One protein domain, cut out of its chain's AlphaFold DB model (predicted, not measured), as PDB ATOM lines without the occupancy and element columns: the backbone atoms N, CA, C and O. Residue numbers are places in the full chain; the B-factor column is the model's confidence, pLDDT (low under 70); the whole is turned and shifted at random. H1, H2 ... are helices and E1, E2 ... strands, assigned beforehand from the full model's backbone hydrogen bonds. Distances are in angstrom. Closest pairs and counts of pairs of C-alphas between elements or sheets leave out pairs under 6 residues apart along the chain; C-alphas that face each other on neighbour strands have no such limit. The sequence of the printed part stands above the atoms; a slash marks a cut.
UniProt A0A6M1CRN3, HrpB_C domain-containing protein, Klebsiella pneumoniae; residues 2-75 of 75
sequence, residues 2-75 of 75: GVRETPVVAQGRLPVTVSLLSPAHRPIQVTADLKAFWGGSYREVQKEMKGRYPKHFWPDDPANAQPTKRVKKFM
ATOM      1  N   GLY A   2     145.127 170.563 125.167       93.19
ATOM      2  CA  GLY A   2     144.950 170.764 123.720       93.19
ATOM      3  C   GLY A   2     143.497 170.730 123.239       93.19
ATOM      4  O   GLY A   2     143.246 170.576 122.048       93.19
ATOM      5  N   VAL A   3     142.534 170.836 124.158       93.94
ATOM      6  CA  VAL A   3     141.097 170.849 123.851       93.94
ATOM      7  C   VAL A   3     140.533 172.173 124.343       93.94
ATOM      8  O   VAL A   3     140.462 172.391 125.551       93.94
ATOM      9  N   ARG A   4     140.175 173.061 123.412       93.31
ATOM     10  CA  ARG A   4     139.688 174.415 123.724       93.31
ATOM     11  C   ARG A   4     138.203 174.452 124.077       93.31
ATOM     12  O   ARG A   4     137.818 175.167 124.993       93.31
ATOM     13  N   GLU A   5     137.396 173.703 123.335       94.38
ATOM     14  CA  GLU A   5     135.932 173.734 123.402       94.38
ATOM     15  C   GLU A   5     135.396 172.479 124.104       94.38
ATOM     16  O   GLU A   5     136.028 171.417 124.057       94.38
ATOM     17  N   THR A   6     134.230 172.578 124.747       94.75
ATOM     18  CA  THR A   6     133.571 171.399 125.328       94.75
ATOM     19  C   THR A   6     133.185 170.425 124.211       94.75
ATOM     20  O   THR A   6     132.544 170.836 123.242       94.75
ATOM     21  N   PRO A   7     133.503 169.125 124.335       94.38
ATOM     22  CA  PRO A   7     132.979 168.113 123.431       94.38
ATOM     23  C   PRO A   7     131.446 168.104 123.435       94.38
ATOM     24  O   PRO A   7     130.813 168.095 124.491       94.38
ATOM     25  N   VAL A   8     130.855 168.062 122.246       97.12
ATOM     26  CA  VAL A   8     129.405 167.999 122.054       97.12
ATOM     27  C   VAL A   8     129.021 166.682 121.390       97.12
ATOM     28  O   VAL A   8     129.692 166.204 120.476       97.12
ATOM     29  N   VAL A   9     127.926 166.090 121.855       95.75
ATOM     30  CA  VAL A   9     127.330 164.862 121.315       95.75
ATOM     31  C   VAL A   9     125.936 165.156 120.759       95.75
ATOM     32  O   VAL A   9     125.517 166.314 120.681       95.75
ATOM     33  N   ALA A  10     125.223 164.116 120.315       96.56
ATOM     34  CA  ALA A  10     123.892 164.239 119.715       96.56
ATOM     35  C   ALA A  10     123.868 165.242 118.543       96.56
ATOM     36  O   ALA A  10     123.028 166.136 118.496       96.56
ATOM     37  N   GLN A  11     124.829 165.106 117.616       95.06
ATOM     38  CA  GLN A  11     124.997 166.002 116.460       95.06
ATOM     39  C   GLN A  11     125.173 167.478 116.867       95.06
ATOM     40  O   GLN A  11     124.591 168.374 116.264       95.06
ATOM     41  N   GLY A  12     125.957 167.726 117.920       93.38
ATOM     42  CA  GLY A  12     126.272 169.080 118.382       93.38
ATOM     43  C   GLY A  12     125.234 169.706 119.312       93.38
ATOM     44  O   GLY A  12     125.337 170.887 119.621       93.38
ATOM     45  N   ARG A  13     124.233 168.943 119.761       95.06
ATOM     46  CA  ARG A  13     123.108 169.470 120.551       95.06
ATOM     47  C   ARG A  13     123.308 169.370 122.055       95.06
ATOM     48  O   ARG A  13     122.652 170.095 122.793       95.06
ATOM     49  N   LEU A  14     124.165 168.459 122.511       95.56
ATOM     50  CA  LEU A  14     124.334 168.188 123.934       95.56
ATOM     51  C   LEU A  14     125.811 168.320 124.333       95.56
ATOM     52  O   LEU A  14     126.610 167.475 123.923       95.56
ATOM     53  N   PRO A  15     126.200 169.342 125.118       95.12
ATOM     54  CA  PRO A  15     127.544 169.418 125.677       95.12
ATOM     55  C   PRO A  15     127.758 168.320 126.719       95.12
ATOM     56  O   PRO A  15     126.878 168.018 127.527       95.12
ATOM     57  N   VAL A  16     128.943 167.718 126.701       96.31
ATOM     58  CA  VAL A  16     129.322 166.685 127.666       96.31
ATOM     59  C   VAL A  16     129.841 167.343 128.937       96.31
ATOM     60  O   VAL A  16     130.839 168.063 128.911       96.31
ATOM     61  N   THR A  17     129.213 167.036 130.071       96.62
ATOM     62  CA  THR A  17     129.780 167.353 131.383       96.62
ATOM     63  C   THR A  17     131.010 166.484 131.625       96.62
ATOM     64  O   THR A  17     130.915 165.257 131.681       96.62
ATOM     65  N   VAL A  18     132.167 167.115 131.793       95.31
ATOM     66  CA  VAL A  18     133.438 166.441 132.058       95.31
ATOM     67  C   VAL A  18     133.818 166.564 133.528       95.31
ATOM     68  O   VAL A  18     133.719 167.633 134.130       95.31
ATOM     69  N   SER A  19     134.286 165.457 134.102       96.69
ATOM     70  CA  SER A  19     134.976 165.456 135.391       96.69
ATOM     71  C   SER A  19     136.474 165.510 135.128       96.69
ATOM     72  O   SER A  19     137.060 164.578 134.574       96.69
ATOM     73  N   LEU A  20     137.089 166.632 135.475       95.31
ATOM     74  CA  LEU A  20     138.523 166.828 135.392       95.31
ATOM     75  C   LEU A  20     139.152 166.222 136.637       95.31
ATOM     76  O   LEU A  20     138.717 166.486 137.761       95.31
ATOM     77  N   LEU A  21     140.171 165.393 136.433       96.00
ATOM     78  CA  LEU A  21     140.782 164.604 137.493       96.00
ATOM     79  C   LEU A  21     142.231 165.031 137.726       96.00
ATOM     80  O   LEU A  21     142.962 165.386 136.801       96.00
ATOM     81  N   SER A  22     142.655 164.940 138.980       95.19
ATOM     82  CA  SER A  22     144.064 164.992 139.369       95.19
ATOM     83  C   SER A  22     144.805 163.709 138.950       95.19
ATOM     84  O   SER A  22     144.164 162.695 138.655       95.19
ATOM     85  N   PRO A  23     146.151 163.686 139.009       94.50
ATOM     86  CA  PRO A  23     146.930 162.472 138.762       94.50
ATOM     87  C   PRO A  23     146.544 161.272 139.639       94.50
ATOM     88  O   PRO A  23     146.694 160.134 139.214       94.50
ATOM     89  N   ALA A  24     146.004 161.507 140.840       95.56
ATOM     90  CA  ALA A  24     145.507 160.458 141.732       95.56
ATOM     91  C   ALA A  24     144.038 160.060 141.459       95.56
ATOM     92  O   ALA A  24     143.384 159.499 142.334       95.56
ATOM     93  N   HIS A  25     143.493 160.412 140.289       95.12
ATOM     94  CA  HIS A  25     142.118 160.137 139.852       95.12
ATOM     95  C   HIS A  25     141.022 160.741 140.749       95.12
ATOM     96  O   HIS A  25     139.865 160.331 140.700       95.12
ATOM     97  N   ARG A  26     141.362 161.757 141.554       95.75
ATOM     98  CA  ARG A  26     140.377 162.514 142.340       95.75
ATOM     99  C   ARG A  26     139.814 163.670 141.512       95.75
ATOM    100  O   ARG A  26     140.636 164.377 140.917       95.75
ATOM    101  N   PRO A  27     138.487 163.896 141.501       96.12
ATOM    102  CA  PRO A  27     137.890 165.059 140.850       96.12
ATOM    103  C   PRO A  27     138.457 166.366 141.406       96.12
ATOM    104  O   PRO A  27     138.550 166.529 142.621       96.12
ATOM    105  N   ILE A  28     138.838 167.275 140.510       95.81
ATOM    106  CA  ILE A  28     139.279 168.640 140.849       95.81
ATOM    107  C   ILE A  28     138.289 169.694 140.353       95.81
ATOM    108  O   ILE A  28     138.175 170.753 140.952       95.81
ATOM    109  N   GLN A  29     137.561 169.397 139.277       96.00
ATOM    110  CA  GLN A  29     136.508 170.248 138.740       96.00
ATOM    111  C   GLN A  29     135.536 169.378 137.948       96.00
ATOM    112  O   GLN A  29     135.953 168.468 137.237       96.00
ATOM    113  N   VAL A  30     134.247 169.692 138.017       96.38
ATOM    114  CA  VAL A  30     133.237 169.164 137.095       96.38
ATOM    115  C   VAL A  30     132.684 170.348 136.307       96.38
ATOM    116  O   VAL A  30     132.395 171.389 136.896       96.38
ATOM    117  N   THR A  31     132.612 170.242 134.981       96.00
ATOM    118  CA  THR A  31     132.134 171.343 134.129       96.00
ATOM    119  C   THR A  31     131.536 170.839 132.820       96.00
ATOM    120  O   THR A  31     132.018 169.864 132.252       96.00
ATOM    121  N   ALA A  32     130.502 171.519 132.325       95.62
ATOM    122  CA  ALA A  32     130.008 171.392 130.949       95.62
ATOM    123  C   ALA A  32     130.521 172.528 130.037       95.62
ATOM    124  O   ALA A  32     130.237 172.554 128.842       95.62
ATOM    125  N   ASP A  33     131.303 173.459 130.588       95.75
ATOM    126  CA  ASP A  33     131.962 174.543 129.862       95.75
ATOM    127  C   ASP A  33     133.472 174.484 130.118       95.75
ATOM    128  O   ASP A  33     134.004 174.973 131.123       95.75
ATOM    129  N   LEU A  34     134.169 173.795 129.218       95.69
ATOM    130  CA  LEU A  34     135.608 173.597 129.294       95.69
ATOM    131  C   LEU A  34     136.371 174.883 128.941       95.69
ATOM    132  O   LEU A  34     137.445 175.136 129.487       95.69
ATOM    133  N   LYS A  35     135.798 175.721 128.073       95.38
ATOM    134  CA  LYS A  35     136.387 176.993 127.659       95.38
ATOM    135  C   LYS A  35     136.421 177.979 128.822       95.38
ATOM    136  O   LYS A  35     137.474 178.555 129.104       95.38
ATOM    137  N   ALA A  36     135.302 178.118 129.532       95.75
ATOM    138  CA  ALA A  36     135.222 178.933 130.739       95.75
ATOM    139  C   ALA A  36     136.168 178.419 131.832       95.75
ATOM    140  O   ALA A  36     136.829 179.215 132.497       95.75
ATOM    141  N   PHE A  37     136.303 177.096 131.981       96.50
ATOM    142  CA  PHE A  37     137.255 176.514 132.924       96.50
ATOM    143  C   PHE A  37     138.701 176.942 132.639       96.50
ATOM    144  O   PHE A  37     139.382 177.432 133.542       96.50
ATOM    145  N   TRP A  38     139.167 176.804 131.390       95.50
ATOM    146  CA  TRP A  38     140.529 177.200 131.022       95.50
ATOM    147  C   TRP A  38     140.791 178.694 131.214       95.50
ATOM    148  O   TRP A  38     141.878 179.062 131.658       95.50
ATOM    149  N   GLY A  39     139.807 179.544 130.905       94.69
ATOM    150  CA  GLY A  39     139.910 180.995 131.076       94.69
ATOM    151  C   GLY A  39     139.745 181.488 132.520       94.69
ATOM    152  O   GLY A  39     140.130 182.618 132.815       94.69
ATOM    153  N   GLY A  40     139.183 180.665 133.408       95.12
ATOM    154  CA  GLY A  40     138.834 181.031 134.779       95.12
ATOM    155  C   GLY A  40     139.559 180.183 135.824       95.12
ATOM    156  O   GLY A  40     140.739 180.399 136.118       95.12
ATOM    157  N   SER A  41     138.838 179.223 136.412       95.06
ATOM    158  CA  SER A  41     139.275 178.494 137.612       95.06
ATOM    159  C   SER A  41     140.489 177.583 137.406       95.06
ATOM    160  O   SER A  41     141.117 177.176 138.387       95.06
ATOM    161  N   TYR A  42     140.907 177.317 136.161       96.75
ATOM    162  CA  TYR A  42     142.136 176.569 135.904       96.75
ATOM    163  C   TYR A  42     143.358 177.177 136.598       96.75
ATOM    164  O   TYR A  42     144.193 176.425 137.084       96.75
ATOM    165  N   ARG A  43     143.483 178.508 136.685       96.62
ATOM    166  CA  ARG A  43     144.658 179.148 137.310       96.62
ATOM    167  C   ARG A  43     144.829 178.771 138.781       96.62
ATOM    168  O   ARG A  43     145.947 178.525 139.235       96.62
ATOM    169  N   GLU A  44     143.728 178.694 139.516       96.38
ATOM    170  CA  GLU A  44     143.732 178.312 140.930       96.38
ATOM    171  C   GLU A  44     144.055 176.825 141.083       96.38
ATOM    172  O   GLU A  44     144.955 176.459 141.845       96.38
ATOM    173  N   VAL A  45     143.418 175.985 140.261       96.50
ATOM    174  CA  VAL A  45     143.713 174.549 140.177       96.50
ATOM    175  C   VAL A  45     145.184 174.315 139.827       96.50
ATOM    176  O   VAL A  45     145.853 173.505 140.460       96.50
ATOM    177  N   GLN A  46     145.731 175.047 138.858       96.75
ATOM    178  CA  GLN A  46     147.122 174.945 138.426       96.75
ATOM    179  C   GLN A  46     148.073 175.269 139.583       96.75
ATOM    180  O   GLN A  46     149.040 174.536 139.799       96.75
ATOM    181  N   LYS A  47     147.798 176.329 140.355       96.94
ATOM    182  CA  LYS A  47     148.590 176.712 141.534       96.94
ATOM    183  C   LYS A  47     148.588 175.608 142.592       96.94
ATOM    184  O   LYS A  47     149.652 175.220 143.072       96.94
ATOM    185  N   GLU A  48     147.416 175.079 142.926       96.50
ATOM    186  CA  GLU A  48     147.283 174.010 143.917       96.50
ATOM    187  C   GLU A  48     147.968 172.714 143.451       96.50
ATOM    188  O   GLU A  48     148.748 172.097 144.187       96.50
ATOM    189  N   MET A  49     147.718 172.312 142.205       96.75
ATOM    190  CA  MET A  49     148.243 171.073 141.639       96.75
ATOM    191  C   MET A  49     149.755 171.127 141.410       96.75
ATOM    192  O   MET A  49     150.417 170.102 141.577       96.75
ATOM    193  N   LYS A  50     150.335 172.300 141.109       96.25
ATOM    194  CA  LYS A  50     151.798 172.493 141.081       96.25
ATOM    195  C   LYS A  50     152.430 172.188 142.449       96.25
ATOM    196  O   LYS A  50     153.502 171.592 142.485       96.25
ATOM    197  N   GLY A  51     151.759 172.530 143.553       96.75
ATOM    198  CA  GLY A  51     152.212 172.214 144.912       96.75
ATOM    199  C   GLY A  51     152.077 170.731 145.268       96.75
ATOM    200  O   GLY A  51     153.036 170.114 145.727       96.75
ATOM    201  N   ARG A  52     150.903 170.132 145.018       96.50
ATOM    202  CA  ARG A  52     150.645 168.714 145.344       96.50
ATOM    203  C   ARG A  52     151.381 167.734 144.419       96.50
ATOM    204  O   ARG A  52     151.776 166.655 144.851       96.50
ATOM    205  N   TYR A  53     151.566 168.094 143.148       96.00
ATOM    206  CA  TYR A  53     152.116 167.236 142.095       96.00
ATOM    207  C   TYR A  53     153.203 167.958 141.271       96.00
ATOM    208  O   TYR A  53     153.037 168.158 140.063       96.00
ATOM    209  N   PRO A  54     154.361 168.295 141.871       95.62
ATOM    210  CA  PRO A  54     155.375 169.159 141.250       95.62
ATOM    211  C   PRO A  54     156.072 168.549 140.022       95.62
ATOM    212  O   PRO A  54     156.629 169.269 139.198       95.62
ATOM    213  N   LYS A  55     156.049 167.216 139.877       94.38
ATOM    214  CA  LYS A  55     156.638 166.514 138.721       94.38
ATOM    215  C   LYS A  55     155.743 166.553 137.473       94.38
ATOM    216  O   LYS A  55     156.228 166.281 136.375       94.38
ATOM    217  N   HIS A  56     154.451 166.845 137.625       93.81
ATOM    218  CA  HIS A  56     153.497 166.839 136.516       93.81
ATOM    219  C   HIS A  56     153.585 168.122 135.689       93.81
ATOM    220  O   HIS A  56     154.027 169.170 136.159       93.81
ATOM    221  N   PHE A  57     153.185 168.014 134.425       94.38
ATOM    222  CA  PHE A  57     153.127 169.151 133.522       94.38
ATOM    223  C   PHE A  57     151.819 169.924 133.712       94.38
ATOM    224  O   PHE A  57     150.729 169.372 133.541       94.38
ATOM    225  N   TRP A  58     151.956 171.204 134.050       94.38
ATOM    226  CA  TRP A  58     150.869 172.149 134.301       94.38
ATOM    227  C   TRP A  58     151.099 173.393 133.425       94.38
ATOM    228  O   TRP A  58     151.740 174.336 133.895       94.38
ATOM    229  N   PRO A  59     150.682 173.369 132.147       94.94
ATOM    230  CA  PRO A  59     150.929 174.452 131.193       94.94
ATOM    231  C   PRO A  59     150.223 175.740 131.606       94.94
ATOM    232  O   PRO A  59     149.152 175.690 132.199       94.94
ATOM    233  N   ASP A  60     150.791 176.889 131.255       93.88
ATOM    234  CA  ASP A  60     150.132 178.181 131.483       93.88
ATOM    235  C   ASP A  60     149.003 178.439 130.468       93.88
ATOM    236  O   ASP A  60     148.051 179.150 130.778       93.88
ATOM    237  N   ASP A  61     149.064 177.783 129.302       94.62
ATOM    238  CA  ASP A  61     148.000 177.742 128.294       94.62
ATOM    239  C   ASP A  61     147.534 176.288 128.041       94.62
ATOM    240  O   ASP A  61     148.011 175.608 127.124       94.62
ATOM    241  N   PRO A  62     146.625 175.750 128.874       94.44
ATOM    242  CA  PRO A  62     146.189 174.352 128.797       94.44
ATOM    243  C   PRO A  62     145.325 174.037 127.572       94.44
ATOM    244  O   PRO A  62     145.268 172.878 127.137       94.44
ATOM    245  N   ALA A  63     144.659 175.054 127.025       94.69
ATOM    246  CA  ALA A  63     143.785 174.933 125.871       94.69
ATOM    247  C   ALA A  63     144.599 174.695 124.586       94.69
ATOM    248  O   ALA A  63     144.121 174.009 123.684       94.69
ATOM    249  N   ASN A  64     145.844 175.195 124.544       95.25
ATOM    250  CA  ASN A  64     146.767 175.080 123.407       95.25
ATOM    251  C   ASN A  64     147.959 174.152 123.628       95.25
ATOM    252  O   ASN A  64     148.655 173.806 122.673       95.25
ATOM    253  N   ALA A  65     148.215 173.737 124.865       94.81
ATOM    254  CA  ALA A  65     149.329 172.853 125.165       94.81
ATOM    255  C   ALA A  65     149.193 171.488 124.475       94.81
ATOM    256  O   ALA A  65     148.121 170.874 124.475       94.81
ATOM    257  N   GLN A  66     150.311 170.976 123.952       93.38
ATOM    258  CA  GLN A  66     150.347 169.647 123.350       93.38
ATOM    259  C   GLN A  66     149.948 168.572 124.379       93.38
ATOM    260  O   GLN A  66     150.456 168.569 125.508       93.38
ATOM    261  N   PRO A  67     149.033 167.650 124.027       92.25
ATOM    262  CA  PRO A  67     148.655 166.560 124.910       92.25
ATOM    263  C   PRO A  67     149.830 165.602 125.110       92.25
ATOM    264  O   PRO A  67     150.485 165.175 124.166       92.25
ATOM    265  N   THR A  68     150.064 165.211 126.360       90.31
ATOM    266  CA  THR A  68     151.084 164.227 126.716       90.31
ATOM    267  C   THR A  68     150.594 163.341 127.853       90.31
ATOM    268  O   THR A  68     149.760 163.751 128.661       90.31
ATOM    269  N   LYS A  69     151.135 162.126 127.930       85.31
ATOM    270  CA  LYS A  69     150.990 161.230 129.088       85.31
ATOM    271  C   LYS A  69     152.239 161.223 129.976       85.31
ATOM    272  O   LYS A  69     152.301 160.478 130.947       85.31
ATOM    273  N   ARG A  70     153.260 162.005 129.619       87.38
ATOM    274  CA  ARG A  70     154.552 162.037 130.307       87.38
ATOM    275  C   ARG A  70     154.574 163.127 131.376       87.38
ATOM    276  O   ARG A  70     153.904 164.149 131.263       87.38
ATOM    277  N   VAL A  71     155.382 162.906 132.409       86.56
ATOM    278  CA  VAL A  71     155.721 163.935 133.403       86.56
ATOM    279  C   VAL A  71     156.750 164.913 132.833       86.56
ATOM    280  O   VAL A  71     157.454 164.581 131.879       86.56
ATOM    281  N   LYS A  72     156.894 166.090 133.458       81.44
ATOM    282  CA  LYS A  72     157.695 167.222 132.953       81.44
ATOM    283  C   LYS A  72     159.136 166.856 132.564       81.44
ATOM    284  O   LYS A  72     159.682 167.456 131.656       81.44
ATOM    285  N   LYS A  73     159.751 165.875 133.235       83.75
ATOM    286  CA  LYS A  73     161.128 165.419 132.955       83.75
ATOM    287  C   LYS A  73     161.297 164.746 131.579       83.75
ATOM    288  O   LYS A  73     162.407 164.716 131.069       83.75
ATOM    289  N   PHE A  74     160.237 164.149 131.032       79.62
ATOM    290  CA  PHE A  74     160.291 163.327 129.810       79.62
ATOM    291  C   PHE A  74     159.505 163.930 128.635       79.62
ATOM    292  O   PHE A  74     159.243 163.234 127.645       79.62
ATOM    293  N   MET A  75     159.065 165.179 128.791       75.12
ATOM    294  CA  MET A  75     158.547 166.016 127.713       75.12
ATOM    295  C   MET A  75     159.702 166.782 127.092       75.12
ATOM    296  O   MET A  75     159.728 166.827 125.849       75.12
TER     297      MET A  75
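What this domain is: This is residues 2 to 75 of the 75 residues of the protein "HrpB_C domain-containing protein" of Klebsiella pneumoniae (UniProt A0A6M1CRN3). With little regular structure, this is a small hairpin of E1 and E2, followed by H1 and H2, with two long stretches that hold no named element: residues 2 to 17 before E1, and residues 53 to 75 after H2, a loop that folds back on itself near residue 64. The printed part has 74 residues, with two named strands, antiparallel, then two named helices; the class is mixed, with 26 residues in named elements. It is elongated, 40 by 22 by 21 A, and only just compact, close to loose, with a radius of gyration of the C-alphas of 13.1 A.

How they stand to each other: E1, residues 18 to 21, and E2, residues 27 to 31, form an antiparallel hairpin at 160 degrees; N 18 and O 31 are within hydrogen-bond range at 2.8 A. The closest C-alphas of E2 and H1, residues 34 to 39, are those of Thr 31 and Phe 37, 7.4 A apart. H1 and H2, residues 42 to 52, meet only through their link; E1 and H2 are apart. Every O i to N i+4 pair is within hydrogen-bond range in H1 and H2. Residues 8 to 9 pair antiparallel with 14 to 15.

Where its parts are: E1 begins at C-alpha 18 (133.438, 166.441, 132.058) and spans 9.3 A, E2 10.9 A, H1 8.7 A. H2 spans 14.9 A, ending at C-alpha 52 (150.645, 168.714, 145.344).

The domain as a whole: The C-alphas farthest apart, of Arg 13 and Lys 73, are 40.2 A apart. The printed part has no cut, the three links are tight, and no printed residue is under 70 in pLDDT.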